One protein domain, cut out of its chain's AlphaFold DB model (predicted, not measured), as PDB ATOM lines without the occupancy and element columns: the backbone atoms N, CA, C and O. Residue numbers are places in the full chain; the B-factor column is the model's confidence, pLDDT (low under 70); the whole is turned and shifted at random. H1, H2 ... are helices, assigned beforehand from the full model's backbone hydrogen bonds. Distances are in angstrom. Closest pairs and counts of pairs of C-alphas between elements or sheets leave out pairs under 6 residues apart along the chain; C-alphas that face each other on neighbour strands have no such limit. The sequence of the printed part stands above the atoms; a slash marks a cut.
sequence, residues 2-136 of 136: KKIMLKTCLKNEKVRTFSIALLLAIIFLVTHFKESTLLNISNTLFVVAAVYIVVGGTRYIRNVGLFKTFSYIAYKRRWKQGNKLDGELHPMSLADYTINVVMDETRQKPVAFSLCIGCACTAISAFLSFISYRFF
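Overview. This is residues 2 to 136 of the 136 residues of the protein "DUF3899 domain-containing protein" of Drancourtella sp. An12 (UniProt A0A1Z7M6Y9). Three long helices, H2, H3 and H6, lie side by side as an elongated slab with H3 in the middle, and beyond one end of H3 a small, loosely joined head holds H4, H5 and the loop of residues 81 to 93. Residues 2 to 9 of H1 stick out sideways from the start of H2. The printed part has 135 residues with six named helices, H1 to H6 in order along the chain, and no named strand; its class is all helix. It is only just loose, close to extended, with a radius of gyration of the C-alphas of 20.8 A, and spans 69 by 37 by 22 A.

Arrangement. H3, residues 37 to 63, is the longest helix. It touches H6, residues 111 to 135, at a shallow tilt of 25 degrees, opposite ways; the closest C-alphas, of Ala 49 and Gly 118, are 4.2 A apart. H3 also touches H2, residues 13 to 31, opposite ways at 35.2 degrees, only just a steep tilt; the closest C-alphas are those of Ala 21 and Val 48, 5.1 A apart. H2 and H3 form a helical hairpin. H2 and H6 are apart. H1, residues 2 to 11, and H2 touch only at the corner by their link, and only just, with 3 pairs of C-alphas within 8 A; the closest are those of Leu 10 and Arg 16, 5.3 A apart, and the helices are about perpendicular at 79 degrees. H4, residues 65 to 80, is close to H3 but not clearly touching: the closest C-alphas, of Ile 61 and Phe 67, are 7.3 A apart. H4 touches H5, residues 94 to 102, with its residues 68 to 72 alone; they are about perpendicular at 83 degrees, with the C-alphas of Tyr 72 and Leu 94 closest at 6.6 A. In each of H1, H2, H3, H4, H5 and H6, every O i to N i+4 pair is within hydrogen-bond range.

Along the chain. H3 measures 39.2 A from first to last C-alpha, beginning at C-alpha 37 (-28.409, 50.884, -5.042). H6 measures 36.5 A and ends at C-alpha 135 (-32.564, 61.681, 0.115). H2 measures 27.1 A, H4 22.8 A, H1 14.4 A and H5 10.2 A. H1 begins at C-alpha 2 (-31.415, 17.287, -16.074).

Size, cuts and confidence. The two C-alphas farthest apart, of Leu 89 and Phe 136, are 69.8 A apart. The printed part has no cut. The link from H4 to H5, 13 residues, is long. The mean pLDDT of the printed part is 73.6; 44 residues are under 70, among them residues 2 to 13, 82 to 91 and 99 to 111.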
ATOM      1  N   LYS A   2     -31.231  15.817 -16.225       51.59
ATOM      2  CA  LYS A   2     -31.415  17.287 -16.074       51.59
ATOM      3  C   LYS A   2     -32.469  17.925 -17.009       51.59
ATOM      4  O   LYS A   2     -33.277  18.724 -16.550       51.59
ATOM      5  N   LYS A   3     -32.533  17.531 -18.292       50.94
ATOM      6  CA  LYS A   3     -33.534  18.053 -19.257       50.94
ATOM      7  C   LYS A   3     -34.989  17.698 -18.908       50.94
ATOM      8  O   LYS A   3     -35.884  18.491 -19.182       50.94
ATOM      9  N   ILE A   4     -35.225  16.528 -18.309       56.56
ATOM     10  CA  ILE A   4     -36.576  16.059 -17.961       56.56
ATOM     11  C   ILE A   4     -37.080  16.811 -16.725       56.56
ATOM     12  O   ILE A   4     -38.194  17.323 -16.746       56.56
ATOM     13  N   MET A   5     -36.231  17.000 -15.705       53.94
ATOM     14  CA  MET A   5     -36.592  17.807 -14.533       53.94
ATOM     15  C   MET A   5     -36.843  19.280 -14.873       53.94
ATOM     16  O   MET A   5     -37.787  19.855 -14.342       53.94
ATOM     17  N   LEU A   6     -36.071  19.883 -15.788       55.22
ATOM     18  CA  LEU A   6     -36.294  21.274 -16.207       55.22
ATOM     19  C   LEU A   6     -37.664  21.451 -16.887       55.22
ATOM     20  O   LEU A   6     -38.388  22.399 -16.589       55.22
ATOM     21  N   LYS A   7     -38.050  20.502 -17.752       55.22
ATOM     22  CA  LYS A   7     -39.369  20.478 -18.407       55.22
ATOM     23  C   LYS A   7     -40.506  20.327 -17.396       55.22
ATOM     24  O   LYS A   7     -41.523  21.004 -17.521       55.22
ATOM     25  N   THR A   8     -40.331  19.477 -16.385       55.25
ATOM     26  CA  THR A   8     -41.326  19.278 -15.322       55.25
ATOM     27  C   THR A   8     -41.420  20.491 -14.393       55.25
ATOM     28  O   THR A   8     -42.518  20.873 -14.001       55.25
ATOM     29  N   CYS A   9     -40.302  21.164 -14.110       52.25
ATOM     30  CA  CYS A   9     -40.264  22.373 -13.285       52.25
ATOM     31  C   CYS A   9     -40.929  23.572 -13.993       52.25
ATOM     32  O   CYS A   9     -41.751  24.264 -13.401       52.25
ATOM     33  N   LEU A  10     -40.691  23.740 -15.302       56.00
ATOM     34  CA  LEU A  10     -41.370  24.733 -16.156       56.00
ATOM     35  C   LEU A  10     -42.863  24.447 -16.380       56.00
ATOM     36  O   LEU A  10     -43.610  25.347 -16.776       56.00
ATOM     37  N   LYS A  11     -43.315  23.214 -16.123       59.91
ATOM     38  CA  LYS A  11     -44.741  22.862 -16.127       59.91
ATOM     39  C   LYS A  11     -45.468  23.502 -14.939       59.91
ATOM     40  O   LYS A  11     -46.665  23.770 -15.031       59.91
ATOM     41  N   ASN A  12     -44.750  23.795 -13.849       68.62
ATOM     42  CA  ASN A  12     -45.292  24.548 -12.728       68.62
ATOM     43  C   ASN A  12     -45.303  26.043 -13.063       68.62
ATOM     44  O   ASN A  12     -44.278  26.722 -13.074       68.62
ATOM     45  N   GLU A  13     -46.495  26.571 -13.326       66.50
ATOM     46  CA  GLU A  13     -46.659  27.966 -13.730       66.50
ATOM     47  C   GLU A  13     -46.113  28.972 -12.717       66.50
ATOM     48  O   GLU A  13     -45.656  30.029 -13.136       66.50
ATOM     49  N   LYS A  14     -46.127  28.658 -11.412       71.69
ATOM     50  CA  LYS A  14     -45.556  29.545 -10.385       71.69
ATOM     51  C   LYS A  14     -44.053  29.726 -10.599       71.69
ATOM     52  O   LYS A  14     -43.567  30.852 -10.588       71.69
ATOM     53  N   VAL A  15     -43.351  28.622 -10.861       76.38
ATOM     54  CA  VAL A  15     -41.912  28.623 -11.149       76.38
ATOM     55  C   VAL A  15     -41.642  29.347 -12.459       76.38
ATOM     56  O   VAL A  15     -40.769  30.201 -12.506       76.38
ATOM     57  N   ARG A  16     -42.438  29.086 -13.503       78.19
ATOM     58  CA  ARG A  16     -42.293  29.774 -14.792       78.19
ATOM     59  C   ARG A  16     -42.447  31.291 -14.656       78.19
ATOM     60  O   ARG A  16     -41.623  32.025 -15.187       78.19
ATOM     61  N   THR A  17     -43.479  31.759 -13.954       79.06
ATOM     62  CA  THR A  17     -43.696  33.193 -13.709       79.06
ATOM     63  C   THR A  17     -42.538  33.803 -12.924       79.06
ATOM     64  O   THR A  17     -42.036  34.850 -13.320       79.06
ATOM     65  N   PHE A  18     -42.066  33.122 -11.877       80.88
ATOM     66  CA  PHE A  18     -40.910  33.567 -11.103       80.88
ATOM     67  C   PHE A  18     -39.634  33.641 -11.952       80.88
ATOM     68  O   PHE A  18     -38.936  34.646 -11.919       80.88
ATOM     69  N   SER A  19     -39.350  32.625 -12.773       80.94
ATOM     70  CA  SER A  19     -38.181  32.616 -13.660       80.94
ATOM     71  C   SER A  19     -38.217  33.740 -14.695       80.94
ATOM     72  O   SER A  19     -37.182  34.341 -14.958       80.94
ATOM     73  N   ILE A  20     -39.391  34.049 -15.263       84.25
ATOM     74  CA  ILE A  20     -39.556  35.175 -16.196       84.25
ATOM     75  C   ILE A  20     -39.320  36.506 -15.475       84.25
ATOM     76  O   ILE A  20     -38.583  37.345 -15.986       84.25
ATOM     77  N   ALA A  21     -39.899  36.683 -14.284       83.12
ATOM     78  CA  ALA A  21     -39.697  37.884 -13.476       83.12
ATOM     79  C   ALA A  21     -38.218  38.082 -13.113       83.12
ATOM     80  O   ALA A  21     -37.694  39.180 -13.262       83.12
ATOM     81  N   LEU A  22     -37.534  37.007 -12.713       84.44
ATOM     82  CA  LEU A  22     -36.114  37.027 -12.375       84.44
ATOM     83  C   LEU A  22     -35.237  37.373 -13.587       84.44
ATOM     84  O   LEU A  22     -34.336  38.196 -13.472       84.44
ATOM     85  N   LEU A  23     -35.507  36.779 -14.753       87.19
ATOM     86  CA  LEU A  23     -34.781  37.087 -15.991       87.19
ATOM     87  C   LEU A  23     -34.920  38.561 -16.377       87.19
ATOM     88  O   LEU A  23     -33.922  39.208 -16.678       87.19
ATOM     89  N   LEU A  24     -36.142  39.097 -16.336       85.38
ATOM     90  CA  LEU A  24     -36.395  40.503 -16.648       85.38
ATOM     91  C   LEU A  24     -35.734  41.439 -15.632       85.38
ATOM     92  O   LEU A  24     -35.137  42.432 -16.033       85.38
ATOM     93  N   ALA A  25     -35.781  41.098 -14.344       82.19
ATOM     94  CA  ALA A  25     -35.094  41.840 -13.293       82.19
ATOM     95  C   ALA A  25     -33.575  41.898 -13.519       82.19
ATOM     96  O   ALA A  25     -32.984  42.967 -13.414       82.19
ATOM     97  N   ILE A  26     -32.945  40.773 -13.878       83.38
ATOM     98  CA  ILE A  26     -31.504  40.718 -14.163       83.38
ATOM     99  C   ILE A  26     -31.157  41.575 -15.383       83.38
ATOM    100  O   ILE A  26     -30.200  42.344 -15.328       83.38
ATOM    101  N   ILE A  27     -31.930  41.471 -16.471       85.00
ATOM    102  CA  ILE A  27     -31.724  42.294 -17.675       85.00
ATOM    103  C   ILE A  27     -31.807  43.778 -17.311       85.00
ATOM    104  O   ILE A  27     -30.924  44.548 -17.685       85.00
ATOM    105  N   PHE A  28     -32.823  44.155 -16.534       80.50
ATOM    106  CA  PHE A  28     -33.028  45.535 -16.112       80.50
ATOM    107  C   PHE A  28     -31.863  46.054 -15.256       80.50
ATOM    108  O   PHE A  28     -31.346  47.143 -15.501       80.50
ATOM    109  N   LEU A  29     -31.395  45.246 -14.300       80.69
ATOM    110  CA  LEU A  29     -30.264  45.584 -13.438       80.69
ATOM    111  C   LEU A  29     -28.981  45.825 -14.247       80.69
ATOM    112  O   LEU A  29     -28.251  46.776 -13.985       80.69
ATOM    113  N   VAL A  30     -28.716  44.993 -15.260       79.88
ATOM    114  CA  VAL A  30     -27.549  45.147 -16.146       79.88
ATOM    115  C   VAL A  30     -27.637  46.439 -16.962       79.88
ATOM    116  O   VAL A  30     -26.628  47.117 -17.135       79.88
ATOM    117  N   THR A  31     -28.828  46.817 -17.431       77.62
ATOM    118  CA  THR A  31     -29.024  48.060 -18.195       77.62
ATOM    119  C   THR A  31     -28.945  49.332 -17.344       77.62
ATOM    120  O   THR A  31     -28.531  50.367 -17.860       77.62
ATOM    121  N   HIS A  32     -29.275  49.257 -16.050       72.75
ATOM    122  CA  HIS A  32     -29.364  50.410 -15.136       72.75
ATOM    123  C   HIS A  32     -28.287  50.419 -14.033       72.75
ATOM    124  O   HIS A  32     -28.404  51.113 -13.026       72.75
ATOM    125  N   PHE A  33     -27.167  49.720 -14.244       67.19
ATOM    126  CA  PHE A  33     -26.112  49.513 -13.238       67.19
ATOM    127  C   PHE A  33     -25.476  50.800 -12.661       67.19
ATOM    128  O   PHE A  33     -24.793  50.744 -11.644       67.19
ATOM    129  N   LYS A  34     -25.675  51.959 -13.307       66.62
ATOM    130  CA  LYS A  34     -25.140  53.265 -12.875       66.62
ATOM    131  C   LYS A  34     -26.011  53.998 -11.848       66.62
ATOM    132  O   LYS A  34     -25.581  55.021 -11.326       66.62
ATOM    133  N   GLU A  35     -27.225  53.524 -11.595       70.94
ATOM    134  CA  GLU A  35     -28.143  54.149 -10.640       70.94
ATOM    135  C   GLU A  35     -27.782  53.796  -9.189       70.94
ATOM    136  O   GLU A  35     -27.049  52.840  -8.921       70.94
ATOM    137  N   SER A  36     -28.299  54.571  -8.231       80.69
ATOM    138  CA  SER A  36     -28.083  54.289  -6.811       80.69
ATOM    139  C   SER A  36     -28.633  52.903  -6.447       80.69
ATOM    140  O   SER A  36     -29.624  52.427  -7.008       80.69
ATOM    141  N   THR A  37     -28.005  52.232  -5.478       77.56
ATOM    142  CA  THR A  37     -28.409  50.884  -5.042       77.56
ATOM    143  C   THR A  37     -29.889  50.826  -4.648       77.56
ATOM    144  O   THR A  37     -30.567  49.840  -4.931       77.56
ATOM    145  N   LEU A  38     -30.411  51.901  -4.048       77.12
ATOM    146  CA  LEU A  38     -31.813  52.003  -3.643       77.12
ATOM    147  C   LEU A  38     -32.767  52.036  -4.852       77.12
ATOM    148  O   LEU A  38     -33.803  51.370  -4.846       77.12
ATOM    149  N   LEU A  39     -32.390  52.770  -5.901       79.31
ATOM    150  CA  LEU A  39     -33.170  52.925  -7.128       79.31
ATOM    151  C   LEU A  39     -33.141  51.631  -7.957       79.31
ATOM    152  O   LEU A  39     -34.181  51.171  -8.422       79.31
ATOM    153  N   ASN A  40     -31.999  50.940  -7.988       81.94
ATOM    154  CA  ASN A  40     -31.875  49.606  -8.580       81.94
ATOM    155  C   ASN A  40     -32.768  48.553  -7.894       81.94
ATOM    156  O   ASN A  40     -33.405  47.738  -8.571       81.94
ATOM    157  N   ILE A  41     -32.869  48.575  -6.559       80.88
ATOM    158  CA  ILE A  41     -33.776  47.689  -5.804       80.88
ATOM    159  C   ILE A  41     -35.241  48.042  -6.093       80.88
ATOM    160  O   ILE A  41     -36.048  47.143  -6.350       80.88
ATOM    161  N   SER A  42     -35.588  49.332  -6.088       83.19
ATOM    162  CA  SER A  42     -36.934  49.810  -6.427       83.19
ATOM    163  C   SER A  42     -37.357  49.359  -7.828       83.19
ATOM    164  O   SER A  42     -38.432  48.774  -7.988       83.19
ATOM    165  N   ASN A  43     -36.488  49.539  -8.822       82.31
ATOM    166  CA  ASN A  43     -36.728  49.142 -10.204       82.31
ATOM    167  C   ASN A  43     -36.862  47.624 -10.357       82.31
ATOM    168  O   ASN A  43     -37.756  47.134 -11.045       82.31
ATOM    169  N   THR A  44     -36.030  46.854  -9.655       82.75
ATOM    170  CA  THR A  44     -36.131  45.389  -9.633       82.75
ATOM    171  C   THR A  44     -37.485  44.933  -9.085       82.75
ATOM    172  O   THR A  44     -38.149  44.080  -9.681       82.75
ATOM    173  N   LEU A  45     -37.937  45.535  -7.981       83.38
ATOM    174  CA  LEU A  45     -39.257  45.266  -7.407       83.38
ATOM    175  C   LEU A  45     -40.388  45.670  -8.354       83.38
ATOM    176  O   LEU A  45     -41.380  44.944  -8.444       83.38
ATOM    177  N   PHE A  46     -40.232  46.771  -9.093       84.81
ATOM    178  CA  PHE A  46     -41.201  47.216 -10.092       84.81
ATOM    179  C   PHE A  46     -41.347  46.209 -11.236       84.81
ATOM    180  O   PHE A  46     -42.459  45.826 -11.594       84.81
ATOM    181  N   VAL A  47     -40.230  45.722 -11.783       85.88
ATOM    182  CA  VAL A  47     -40.227  44.727 -12.866       85.88
ATOM    183  C   VAL A  47     -40.887  43.426 -12.412       85.88
ATOM    184  O   VAL A  47     -41.727  42.871 -13.125       85.88
ATOM    185  N   VAL A  48     -40.571  42.959 -11.202       83.38
ATOM    186  CA  VAL A  48     -41.225  41.785 -10.612       83.38
ATOM    187  C   VAL A  48     -42.727  42.038 -10.464       83.38
ATOM    188  O   VAL A  48     -43.532  41.229 -10.927       83.38
ATOM    189  N   ALA A  49     -43.122  43.179  -9.897       82.56
ATOM    190  CA  ALA A  49     -44.520  43.550  -9.724       82.56
ATOM    191  C   ALA A  49     -45.294  43.560 -11.049       82.56
ATOM    192  O   ALA A  49     -46.359  42.946 -11.140       82.56
ATOM    193  N   ALA A  50     -44.736  44.178 -12.092       83.94
ATOM    194  CA  ALA A  50     -45.341  44.257 -13.416       83.94
ATOM    195  C   ALA A  50     -45.635  42.864 -13.992       83.94
ATOM    196  O   ALA A  50     -46.736  42.611 -14.483       83.94
ATOM    197  N   VAL A  51     -44.699  41.919 -13.864       86.69
ATOM    198  CA  VAL A  51     -44.902  40.535 -14.323       86.69
ATOM    199  C   VAL A  51     -46.043  39.859 -13.560       86.69
ATOM    200  O   VAL A  51     -46.900  39.219 -14.172       86.69
ATOM    201  N   TYR A  52     -46.100  40.017 -12.236       82.06
ATOM    202  CA  TYR A  52     -47.173  39.443 -11.421       82.06
ATOM    203  C   TYR A  52     -48.542  40.077 -11.710       82.06
ATOM    204  O   TYR A  52     -49.536  39.348 -11.767       82.06
ATOM    205  N   ILE A  53     -48.596  41.385 -11.978       84.06
ATOM    206  CA  ILE A  53     -49.815  42.093 -12.392       84.06
ATOM    207  C   ILE A  53     -50.282  41.602 -13.761       84.06
ATOM    208  O   ILE A  53     -51.454  41.276 -13.908       84.06
ATOM    209  N   VAL A  54     -49.397  41.465 -14.753       84.06
ATOM    210  CA  VAL A  54     -49.764  40.954 -16.087       84.06
ATOM    211  C   VAL A  54     -50.264  39.509 -16.004       84.06
ATOM    212  O   VAL A  54     -51.274  39.151 -16.613       84.06
ATOM    213  N   VAL A  55     -49.615  38.659 -15.207       82.19
ATOM    214  CA  VAL A  55     -50.058  37.270 -14.997       82.19
ATOM    215  C   VAL A  55     -51.399  37.216 -14.256       82.19
ATOM    216  O   VAL A  55     -52.273  36.433 -14.627       82.19
ATOM    217  N   GLY A  56     -51.598  38.052 -13.238       77.62
ATOM    218  CA  GLY A  56     -52.873  38.173 -12.532       77.62
ATOM    219  C   GLY A  56     -53.987  38.713 -13.431       77.62
ATOM    220  O   GLY A  56     -55.060  38.123 -13.504       77.62
ATOM    221  N   GLY A  57     -53.710  39.770 -14.190       78.00
ATOM    222  CA  GLY A  57     -54.636  40.407 -15.121       78.00
ATOM    223  C   GLY A  57     -55.045  39.478 -16.259       78.00
ATOM    224  O   GLY A  57     -56.229  39.333 -16.536       78.00
ATOM    225  N   THR A  58     -54.106  38.746 -16.861       75.38
ATOM    226  CA  THR A  58     -54.440  37.738 -17.883       75.38
ATOM    227  C   THR A  58     -55.309  36.609 -17.329       75.38
ATOM    228  O   THR A  58     -56.185  36.117 -18.040       75.38
ATOM    229  N   ARG A  59     -55.133  36.208 -16.061       73.06
ATOM    230  CA  ARG A  59     -56.031  35.248 -15.396       73.06
ATOM    231  C   ARG A  59     -57.403  35.844 -15.101       73.06
ATOM    232  O   ARG A  59     -58.399  35.172 -15.339       73.06
ATOM    233  N   TYR A  60     -57.449  37.086 -14.628       72.50
ATOM    234  CA  TYR A  60     -58.692  37.812 -14.393       72.50
ATOM    235  C   TYR A  60     -59.506  37.919 -15.683       72.50
ATOM    236  O   TYR A  60     -60.638  37.457 -15.735       72.50
ATOM    237  N   ILE A  61     -58.883  38.415 -16.755       71.19
ATOM    238  CA  ILE A  61     -59.486  38.583 -18.080       71.19
ATOM    239  C   ILE A  61     -59.969  37.240 -18.646       71.19
ATOM    240  O   ILE A  61     -61.065  37.167 -19.191       71.19
ATOM    241  N   ARG A  62     -59.209  36.150 -18.463       64.81
ATOM    242  CA  ARG A  62     -59.655  34.798 -18.848       64.81
ATOM    243  C   ARG A  62     -60.872  34.306 -18.065       64.81
ATOM    244  O   ARG A  62     -61.596  33.456 -18.574       64.81
ATOM    245  N   ASN A  63     -61.095  34.827 -16.861       63.72
ATOM    246  CA  ASN A  63     -62.278  34.532 -16.060       63.72
ATOM    247  C   ASN A  63     -63.494  35.407 -16.440       63.72
ATOM    248  O   ASN A  63     -64.620  35.106 -16.040       63.72
ATOM    249  N   VAL A  64     -63.301  36.461 -17.245       67.19
ATOM    250  CA  VAL A  64     -64.387  37.306 -17.772       67.19
ATOM    251  C   VAL A  64     -65.141  36.564 -18.886       67.19
ATOM    252  O   VAL A  64     -64.549  35.844 -19.693       67.19
ATOM    253  N   GLY A  65     -66.467  36.747 -18.943       59.72
ATOM    254  CA  GLY A  65     -67.403  35.980 -19.785       59.72
ATOM    255  C   GLY A  65     -67.010  35.813 -21.261       59.72
ATOM    256  O   GLY A  65     -67.231  34.746 -21.826       59.72
ATOM    257  N   LEU A  66     -66.344  36.801 -21.870       66.44
ATOM    258  CA  LEU A  66     -65.917  36.744 -23.276       66.44
ATOM    259  C   LEU A  66     -64.926  35.605 -23.566       66.44
ATOM    260  O   LEU A  66     -65.033  34.928 -24.588       66.44
ATOM    261  N   PHE A  67     -63.989  35.335 -22.653       70.12
ATOM    262  CA  PHE A  67     -63.028  34.240 -22.821       70.12
ATOM    263  C   PHE A  67     -63.669  32.864 -22.633       70.12
ATOM    264  O   PHE A  67     -63.202  31.888 -23.230       70.12
ATOM    265  N   LYS A  68     -64.775  32.782 -21.882       70.38
ATOM    266  CA  LYS A  68     -65.583  31.560 -21.760       70.38
ATOM    267  C   LYS A  68     -66.221  31.212 -23.103       70.38
ATOM    268  O   LYS A  68     -66.114  30.075 -23.556       70.38
ATOM    269  N   THR A  69     -66.760  32.215 -23.797       73.81
ATOM    270  CA  THR A  69     -67.340  32.057 -25.136       73.81
ATOM    271  C   THR A  69     -66.290  31.665 -26.175       73.81
ATOM    272  O   THR A  69     -66.521  30.738 -26.949       73.81
ATOM    273  N   PHE A  70     -65.102  32.283 -26.174       78.38
ATOM    274  CA  PHE A  70     -64.016  31.875 -27.078       78.38
ATOM    275  C   PHE A  70     -63.533  30.444 -26.809       78.38
ATOM    276  O   PHE A  70     -63.309  29.684 -27.753       78.38
ATOM    277  N   SER A  71     -63.420  30.058 -25.535       74.44
ATOM    278  CA  SER A  71     -63.044  28.695 -25.137       74.44
ATOM    279  C   SER A  71     -64.096  27.676 -25.583       74.44
ATOM    280  O   SER A  71     -63.746  26.639 -26.147       74.44
ATOM    281  N   TYR A  72     -65.380  28.016 -25.448       78.94
ATOM    282  CA  TYR A  72     -66.488  27.205 -25.944       78.94
ATOM    283  C   TYR A  72     -66.485  27.072 -27.472       78.94
ATOM    284  O   TYR A  72     -66.655  25.975 -27.999       78.94
ATOM    285  N   ILE A  73     -66.231  28.159 -28.210       82.06
ATOM    286  CA  ILE A  73     -66.117  28.120 -29.677       82.06
ATOM    287  C   ILE A  73     -64.956  27.213 -30.100       82.06
ATOM    288  O   ILE A  73     -65.100  26.426 -31.039       82.06
ATOM    289  N   ALA A  74     -63.817  27.284 -29.409       82.06
ATOM    290  CA  ALA A  74     -62.672  26.417 -29.670       82.06
ATOM    291  C   ALA A  74     -62.986  24.941 -29.373       82.06
ATOM    292  O   ALA A  74     -62.652  24.078 -30.188       82.06
ATOM    293  N   TYR A  75     -63.672  24.649 -28.264       81.81
ATOM    294  CA  TYR A  75     -64.183  23.310 -27.948       81.81
ATOM    295  C   TYR A  75     -65.126  22.805 -29.047       81.81
ATOM    296  O   TYR A  75     -64.885  21.748 -29.626       81.81
ATOM    297  N   LYS A  76     -66.126  23.603 -29.435       81.81
ATOM    298  CA  LYS A  76     -67.099  23.246 -30.475       81.81
ATOM    299  C   LYS A  76     -66.431  22.989 -31.829       81.81
ATOM    300  O   LYS A  76     -66.855  22.099 -32.561       81.81
ATOM    301  N   ARG A  77     -65.368  23.732 -32.167       83.38
ATOM    302  CA  ARG A  77     -64.553  23.479 -33.370       83.38
ATOM    303  C   ARG A  77     -63.827  22.134 -33.299       83.38
ATOM    304  O   ARG A  77     -63.874  21.395 -34.275       83.38
ATOM    305  N   ARG A  78     -63.213  21.790 -32.160       78.81
ATOM    306  CA  ARG A  78     -62.525  20.497 -31.966       78.81
ATOM    307  C   ARG A  78     -63.490  19.312 -31.977       78.81
ATOM    308  O   ARG A  78     -63.189  18.301 -32.602       78.81
ATOM    309  N   TRP A  79     -64.667  19.478 -31.374       75.94
ATOM    310  CA  TRP A  79     -65.735  18.479 -31.395       75.94
ATOM    311  C   TRP A  79     -66.217  18.200 -32.827       75.94
ATOM    312  O   TRP A  79     -66.306  17.048 -33.246       75.94
ATOM    313  N   LYS A  80     -66.424  19.254 -33.633       78.81
ATOM    314  CA  LYS A  80     -66.768  19.123 -35.062       78.81
ATOM    315  C   LYS A  80     -65.671  18.456 -35.900       78.81
ATOM    316  O   LYS A  80     -65.985  17.849 -36.914       78.81
ATOM    317  N   GLN A  81     -64.409  18.569 -35.490       81.12
ATOM    318  CA  GLN A  81     -63.260  17.956 -36.166       81.12
ATOM    319  C   GLN A  81     -63.042  16.480 -35.782       81.12
ATOM    320  O   GLN A  81     -62.013  15.911 -36.128       81.12
ATOM    321  N   GLY A  82     -63.987  15.851 -35.073       69.88
ATOM    322  CA  GLY A  82     -63.925  14.426 -34.732       69.88
ATOM    323  C   GLY A  82     -63.097  14.107 -33.488       69.88
ATOM    324  O   GLY A  82     -63.018  12.947 -33.098       69.88
ATOM    325  N   ASN A  83     -62.544  15.122 -32.820       65.69
ATOM    326  CA  ASN A  83     -61.827  14.979 -31.553       65.69
ATOM    327  C   ASN A  83     -62.838  14.971 -30.393       65.69
ATOM    328  O   ASN A  83     -62.893  15.893 -29.572       65.69
ATOM    329  N   LYS A  84     -63.729  13.975 -30.406       65.44
ATOM    330  CA  LYS A  84     -64.717  13.753 -29.349       65.44
ATOM    331  C   LYS A  84     -63.954  13.332 -28.092       65.44
ATOM    332  O   LYS A  84     -63.118  12.440 -28.172       65.44
ATOM    333  N   LEU A  85     -64.203  13.980 -26.952       63.59
ATOM    334  CA  LEU A  85     -63.767  13.399 -25.684       63.59
ATOM    335  C   LEU A  85     -64.565  12.106 -25.484       63.59
ATOM    336  O   LEU A  85     -65.791  12.124 -25.615       63.59
ATOM    337  N   ASP A  86     -63.863  11.002 -25.228       53.19
ATOM    338  CA  ASP A  86     -64.459   9.680 -25.035       53.19
ATOM    339  C   ASP A  86     -65.611   9.760 -24.019       53.19
ATOM    340  O   ASP A  86     -65.401  10.077 -22.848       53.19
ATOM    341  N   GLY A  87     -66.841   9.524 -24.493       59.81
ATOM    342  CA  GLY A  87     -68.064   9.531 -23.679       59.81
ATOM    343  C   GLY A  87     -69.092  10.630 -23.990       59.81
ATOM    344  O   GLY A  87     -70.234  10.514 -23.551       59.81
ATOM    345  N   GLU A  88     -68.769  11.668 -24.772       59.34
ATOM    346  CA  GLU A  88     -69.745  12.722 -25.110       59.34
ATOM    347  C   GLU A  88     -70.645  12.332 -26.306       59.34
ATOM    348  O   GLU A  88     -70.256  12.472 -27.470       59.34
ATOM    349  N   LEU A  89     -71.878  11.874 -26.035       60.97
ATOM    350  CA  LEU A  89     -72.890  11.577 -27.069       60.97
ATOM    351  C   LEU A  89     -73.401  12.837 -27.793       60.97
ATOM    352  O   LEU A  89     -73.723  12.777 -28.983       60.97
ATOM    353  N   HIS A  90     -73.452  13.982 -27.107       68.12
ATOM    354  CA  HIS A  90     -73.926  15.273 -27.622       68.12
ATOM    355  C   HIS A  90     -72.976  16.408 -27.205       68.12
ATOM    356  O   HIS A  90     -72.339  16.304 -26.157       68.12
ATOM    357  N   PRO A  91     -72.852  17.490 -28.002       66.38
ATOM    358  CA  PRO A  91     -72.005  18.619 -27.641       66.38
ATOM    359  C   PRO A  91     -72.580  19.324 -26.410       66.38
ATOM    360  O   PRO A  91     -73.764  19.659 -26.377       66.38
ATOM    361  N   MET A  92     -71.732  19.579 -25.417       76.69
ATOM    362  CA  MET A  92     -72.146  20.210 -24.166       76.69
ATOM    363  C   MET A  92     -72.725  21.624 -24.412       76.69
ATOM    364  O   MET A  92     -72.268  22.363 -25.298       76.69
ATOM    365  N   SER A  93     -73.750  22.011 -23.642       77.88
ATOM    366  CA  SER A  93     -74.297  23.376 -23.660       77.88
ATOM    367  C   SER A  93     -73.255  24.380 -23.156       77.88
ATOM    368  O   SER A  93     -72.363  24.027 -22.386       77.88
ATOM    369  N   LEU A  94     -73.351  25.652 -23.558       72.56
ATOM    370  CA  LEU A  94     -72.442  26.705 -23.080       72.56
ATOM    371  C   LEU A  94     -72.486  26.842 -21.547       72.56
ATOM    372  O   LEU A  94     -71.451  27.098 -20.929       72.56
ATOM    373  N   ALA A  95     -73.665  26.661 -20.945       73.38
ATOM    374  CA  ALA A  95     -73.850  26.708 -19.496       73.38
ATOM    375  C   ALA A  95     -73.121  25.546 -18.805       73.38
ATOM    376  O   ALA A  95     -72.282  25.786 -17.939       73.38
ATOM    377  N   ASP A  96     -73.341  24.316 -19.273       71.31
ATOM    378  CA  ASP A  96     -72.699  23.114 -18.730       71.31
ATOM    379  C   ASP A  96     -71.183  23.116 -18.949       71.31
ATOM    380  O   ASP A  96     -70.424  22.760 -18.051       71.31
ATOM    381  N   TYR A  97     -70.713  23.599 -20.104       72.38
ATOM    382  CA  TYR A  97     -69.286  23.777 -20.369       72.38
ATOM    383  C   TYR A  97     -68.676  24.800 -19.410       72.38
ATOM    384  O   TYR A  97     -67.574  24.620 -18.887       72.38
ATOM    385  N   THR A  98     -69.400  25.888 -19.150       71.75
ATOM    386  CA  THR A  98     -68.940  26.909 -18.216       71.75
ATOM    387  C   THR A  98     -68.859  26.348 -16.804       71.75
ATOM    388  O   THR A  98     -67.844  26.564 -16.157       71.75
ATOM    389  N   ILE A  99     -69.859  25.601 -16.339       69.06
ATOM    390  CA  ILE A  99     -69.890  25.039 -14.983       69.06
ATOM    391  C   ILE A  99     -68.829  23.942 -14.816       69.06
ATOM    392  O   ILE A  99     -67.996  24.033 -13.919       69.06
ATOM    393  N   ASN A 100     -68.790  22.961 -15.720       66.56
ATOM    394  CA  ASN A 100     -67.976  21.751 -15.559       66.56
ATOM    395  C   ASN A 100     -66.513  21.915 -15.993       66.56
ATOM    396  O   ASN A 100     -65.659  21.144 -15.564       66.56
ATOM    397  N   VAL A 101     -66.205  22.879 -16.868       66.56
ATOM    398  CA  VAL A 101     -64.854  23.031 -17.446       66.56
ATOM    399  C   VAL A 101     -64.203  24.356 -17.058       66.56
ATOM    400  O   VAL A 101     -62.992  24.401 -16.831       66.56
ATOM    401  N   VAL A 102     -64.975  25.445 -16.995       63.38
ATOM    402  CA  VAL A 102     -64.440  26.802 -16.777       63.38
ATOM    403  C   VAL A 102     -64.545  27.255 -15.315       63.38
ATOM    404  O   VAL A 102     -63.658  27.956 -14.825       63.38
ATOM    405  N   MET A 103     -65.618  26.875 -14.623       61.38
ATOM    406  CA  MET A 103     -65.924  27.259 -13.240       61.38
ATOM    407  C   MET A 103     -65.529  26.190 -12.225       61.38
ATOM    408  O   MET A 103     -65.785  26.384 -11.046       61.38
ATOM    409  N   ASP A 104     -64.885  25.104 -12.658       61.19
ATOM    410  CA  ASP A 104     -64.316  24.103 -11.760       61.19
ATOM    411  C   ASP A 104     -63.338  24.790 -10.783       61.19
ATOM    412  O   ASP A 104     -62.214  25.167 -11.144       61.19
ATOM    413  N   GLU A 105     -63.802  25.012  -9.550       52.75
ATOM    414  CA  GLU A 105     -63.092  25.737  -8.489       52.75
ATOM    415  C   GLU A 105     -61.745  25.081  -8.169       52.75
ATOM    416  O   GLU A 105     -60.787  25.763  -7.808       52.75
ATOM    417  N   THR A 106     -61.615  23.772  -8.413       51.25
ATOM    418  CA  THR A 106     -60.356  23.036  -8.236       51.25
ATOM    419  C   THR A 106     -59.271  23.452  -9.239       51.25
ATOM    420  O   THR A 106     -58.075  23.296  -8.977       51.25
ATOM    421  N   ARG A 107     -59.660  24.033 -10.386       51.28
ATOM    422  CA  ARG A 107     -58.756  24.530 -11.437       51.28
ATOM    423  C   ARG A 107     -58.570  26.041 -11.424       51.28
ATOM    424  O   ARG A 107     -57.613  26.530 -12.041       51.28
ATOM    425  N   GLN A 108     -59.438  26.790 -10.742       53.91
ATOM    426  CA  GLN A 108     -59.302  28.239 -10.621       53.91
ATOM    427  C   GLN A 108     -58.126  28.588  -9.707       53.91
ATOM    428  O   GLN A 108     -58.211  28.667  -8.487       53.91
ATOM    429  N   LYS A 109     -56.967  28.815 -10.332       57.03
ATOM    430  CA  LYS A 109     -55.785  29.324  -9.635       57.03
ATOM    431  C   LYS A 109     -56.110  30.704  -9.051       57.03
ATOM    432  O   LYS A 109     -56.590  31.555  -9.802       57.03
ATOM    433  N   PRO A 110     -55.793  30.965  -7.771       61.22
ATOM    434  CA  PRO A 110     -56.189  32.195  -7.100       61.22
ATOM    435  C   PRO A 110     -55.570  33.408  -7.802       61.22
ATOM    436  O   PRO A 110     -54.363  33.651  -7.728       61.22
ATOM    437  N   VAL A 111     -56.414  34.162  -8.506       64.44
ATOM    438  CA  VAL A 111     -56.049  35.402  -9.210       64.44
ATOM    439  C   VAL A 111     -55.636  36.482  -8.210       64.44
ATOM    440  O   VAL A 111     -54.661  37.203  -8.439       64.44
ATOM    441  N   ALA A 112     -56.326  36.507  -7.064       71.69
ATOM    442  CA  ALA A 112     -56.069  37.406  -5.948       71.69
ATOM    443  C   ALA A 112     -54.617  37.325  -5.462       71.69
ATOM    444  O   ALA A 112     -53.992  38.352  -5.252       71.69
ATOM    445  N   PHE A 113     -54.029  36.127  -5.381       72.88
ATOM    446  CA  PHE A 113     -52.659  35.968  -4.887       72.88
ATOM    447  C   PHE A 113     -51.627  36.680  -5.774       72.88
ATOM    448  O   PHE A 113     -50.780  37.416  -5.276       72.88
ATOM    449  N   SER A 114     -51.712  36.503  -7.099       71.81
ATOM    450  CA  SER A 114     -50.801  37.176  -8.035       71.81
ATOM    451  C   SER A 114     -50.983  38.692  -8.050       71.81
ATOM    452  O   SER A 114     -49.993  39.414  -8.107       71.81
ATOM    453  N   LEU A 115     -52.229  39.171  -7.977       75.62
ATOM    454  CA  LEU A 115     -52.517  40.604  -7.973       75.62
ATOM    455  C   LEU A 115     -52.091  41.261  -6.659       75.62
ATOM    456  O   LEU A 115     -51.440  42.295  -6.703       75.62
ATOM    457  N   CYS A 116     -52.363  40.643  -5.506       80.56
ATOM    458  CA  CYS A 116     -51.943  41.168  -4.206       80.56
ATOM    459  C   CYS A 116     -50.420  41.289  -4.105       80.56
ATOM    460  O   CYS A 116     -49.929  42.324  -3.663       80.56
ATOM    461  N   ILE A 117     -49.669  40.278  -4.561       81.88
ATOM    462  CA  ILE A 117     -48.199  40.348  -4.599       81.88
ATOM    463  C   ILE A 117     -47.737  41.467  -5.532       81.88
ATOM    464  O   ILE A 117     -46.888  42.265  -5.149       81.88
ATOM    465  N   GLY A 118     -48.320  41.558  -6.730       77.50
ATOM    466  CA  GLY A 118     -48.011  42.627  -7.676       77.50
ATOM    467  C   GLY A 118     -48.253  44.021  -7.090       77.50
ATOM    468  O   GLY A 118     -47.362  44.868  -7.114       77.50
ATOM    469  N   CYS A 119     -49.421  44.254  -6.491       81.88
ATOM    470  CA  CYS A 119     -49.767  45.528  -5.863       81.88
ATOM    471  C   CYS A 119     -48.851  45.855  -4.677       81.88
ATOM    472  O   CYS A 119     -48.358  46.977  -4.586       81.88
ATOM    473  N   ALA A 120     -48.569  44.881  -3.805       85.25
ATOM    474  CA  ALA A 120     -47.673  45.070  -2.666       85.25
ATOM    475  C   ALA A 120     -46.252  45.435  -3.121       85.25
ATOM    476  O   ALA A 120     -45.683  46.417  -2.646       85.25
ATOM    477  N   CYS A 121     -45.696  44.704  -4.092       82.31
ATOM    478  CA  CYS A 121     -44.378  45.008  -4.650       82.31
ATOM    479  C   CYS A 121     -44.343  46.376  -5.349       82.31
ATOM    480  O   CYS A 121     -43.343  47.078  -5.230       82.31
ATOM    481  N   THR A 122     -45.427  46.788  -6.017       83.88
ATOM    482  CA  THR A 122     -45.527  48.124  -6.637       83.88
ATOM    483  C   THR A 122     -45.531  49.226  -5.581       83.88
ATOM    484  O   THR A 122     -44.818  50.214  -5.728       83.88
ATOM    485  N   ALA A 123     -46.285  49.052  -4.493       87.00
ATOM    486  CA  ALA A 123     -46.336  50.022  -3.402       87.00
ATOM    487  C   ALA A 123     -44.964  50.184  -2.727       87.00
ATOM    488  O   ALA A 123     -44.500  51.305  -2.523       87.00
ATOM    489  N   ILE A 124     -44.282  49.068  -2.448       86.75
ATOM    490  CA  ILE A 124     -42.928  49.073  -1.873       86.75
ATOM    491  C   ILE A 124     -41.930  49.719  -2.844       86.75
ATOM    492  O   ILE A 124     -41.109  50.535  -2.430       86.75
ATOM    493  N   SER A 125     -42.012  49.394  -4.136       85.69
ATOM    494  CA  SER A 125     -41.174  49.997  -5.175       85.69
ATOM    495  C   SER A 125     -41.353  51.518  -5.241       85.69
ATOM    496  O   SER A 125     -40.360  52.245  -5.183       85.69
ATOM    497  N   ALA A 126     -42.596  52.005  -5.272       82.00
ATOM    498  CA  ALA A 126     -42.905  53.432  -5.305       82.00
ATOM    499  C   ALA A 126     -42.386  54.159  -4.057       82.00
ATOM    500  O   ALA A 126     -41.802  55.235  -4.163       82.00
ATOM    501  N   PHE A 127     -42.529  53.542  -2.882       86.44
ATOM    502  CA  PHE A 127     -42.005  54.080  -1.631       86.44
ATOM    503  C   PHE A 127     -40.472  54.180  -1.634       86.44
ATOM    504  O   PHE A 127     -39.918  55.222  -1.289       86.44
ATOM    505  N   LEU A 128     -39.776  53.132  -2.086       83.31
ATOM    506  CA  LEU A 128     -38.315  53.136  -2.226       83.31
ATOM    507  C   LEU A 128     -37.839  54.169  -3.252       83.31
ATOM    508  O   LEU A 128     -36.850  54.854  -3.011       83.31
ATOM    509  N   SER A 129     -38.550  54.310  -4.372       83.44
ATOM    510  CA  SER A 129     -38.243  55.321  -5.385       83.44
ATOM    511  C   SER A 129     -38.377  56.727  -4.799       83.44
ATOM    512  O   SER A 129     -37.454  57.530  -4.907       83.44
ATOM    513  N   PHE A 130     -39.473  56.998  -4.081       84.19
ATOM    514  CA  PHE A 130     -39.703  58.276  -3.408       84.19
ATOM    515  C   PHE A 130     -38.598  58.618  -2.402       84.19
ATOM    516  O   PHE A 130     -38.098  59.741  -2.401       84.19
ATOM    517  N   ILE A 131     -38.171  57.651  -1.582       84.00
ATOM    518  CA  ILE A 131     -37.042  57.839  -0.660       84.00
ATOM    519  C   ILE A 131     -35.760  58.135  -1.436       84.00
ATOM    520  O   ILE A 131     -35.046  59.070  -1.081       84.00
ATOM    521  N   SER A 132     -35.477  57.382  -2.502       81.81
ATOM    522  CA  SER A 132     -34.267  57.600  -3.295       81.81
ATOM    523  C   SER A 132     -34.227  58.997  -3.902       81.81
ATOM    524  O   SER A 132     -33.181  59.616  -3.844       81.81
ATOM    525  N   TYR A 133     -35.337  59.504  -4.442       79.69
ATOM    526  CA  TYR A 133     -35.397  60.852  -5.022       79.69
ATOM    527  C   TYR A 133     -35.372  61.976  -3.981       79.69
ATOM    528  O   TYR A 133     -35.098  63.126  -4.318       79.69
ATOM    529  N   ARG A 134     -35.740  61.685  -2.727       77.81
ATOM    530  CA  ARG A 134     -35.817  62.692  -1.662       77.81
ATOM    531  C   ARG A 134     -34.515  62.832  -0.876       77.81
ATOM    532  O   ARG A 134     -34.269  63.911  -0.344       77.81
ATOM    533  N   PHE A 135     -33.738  61.757  -0.762       66.88
ATOM    534  CA  PHE A 135     -32.564  61.681   0.115       66.88
ATOM    535  C   PHE A 135     -31.225  61.485  -0.616       66.88
ATOM    536  O   PHE A 135     -30.190  61.608   0.036       66.88
ATOM    537  N   PHE A 136     -31.231  61.203  -1.922       57.62
ATOM    538  CA  PHE A 136     -30.044  61.098  -2.783       57.62
ATOM    539  C   PHE A 136     -30.208  61.971  -4.026       57.62
ATOM    540  O   PHE A 136     -29.165  62.451  -4.519       57.62
TER     541      PHE A 136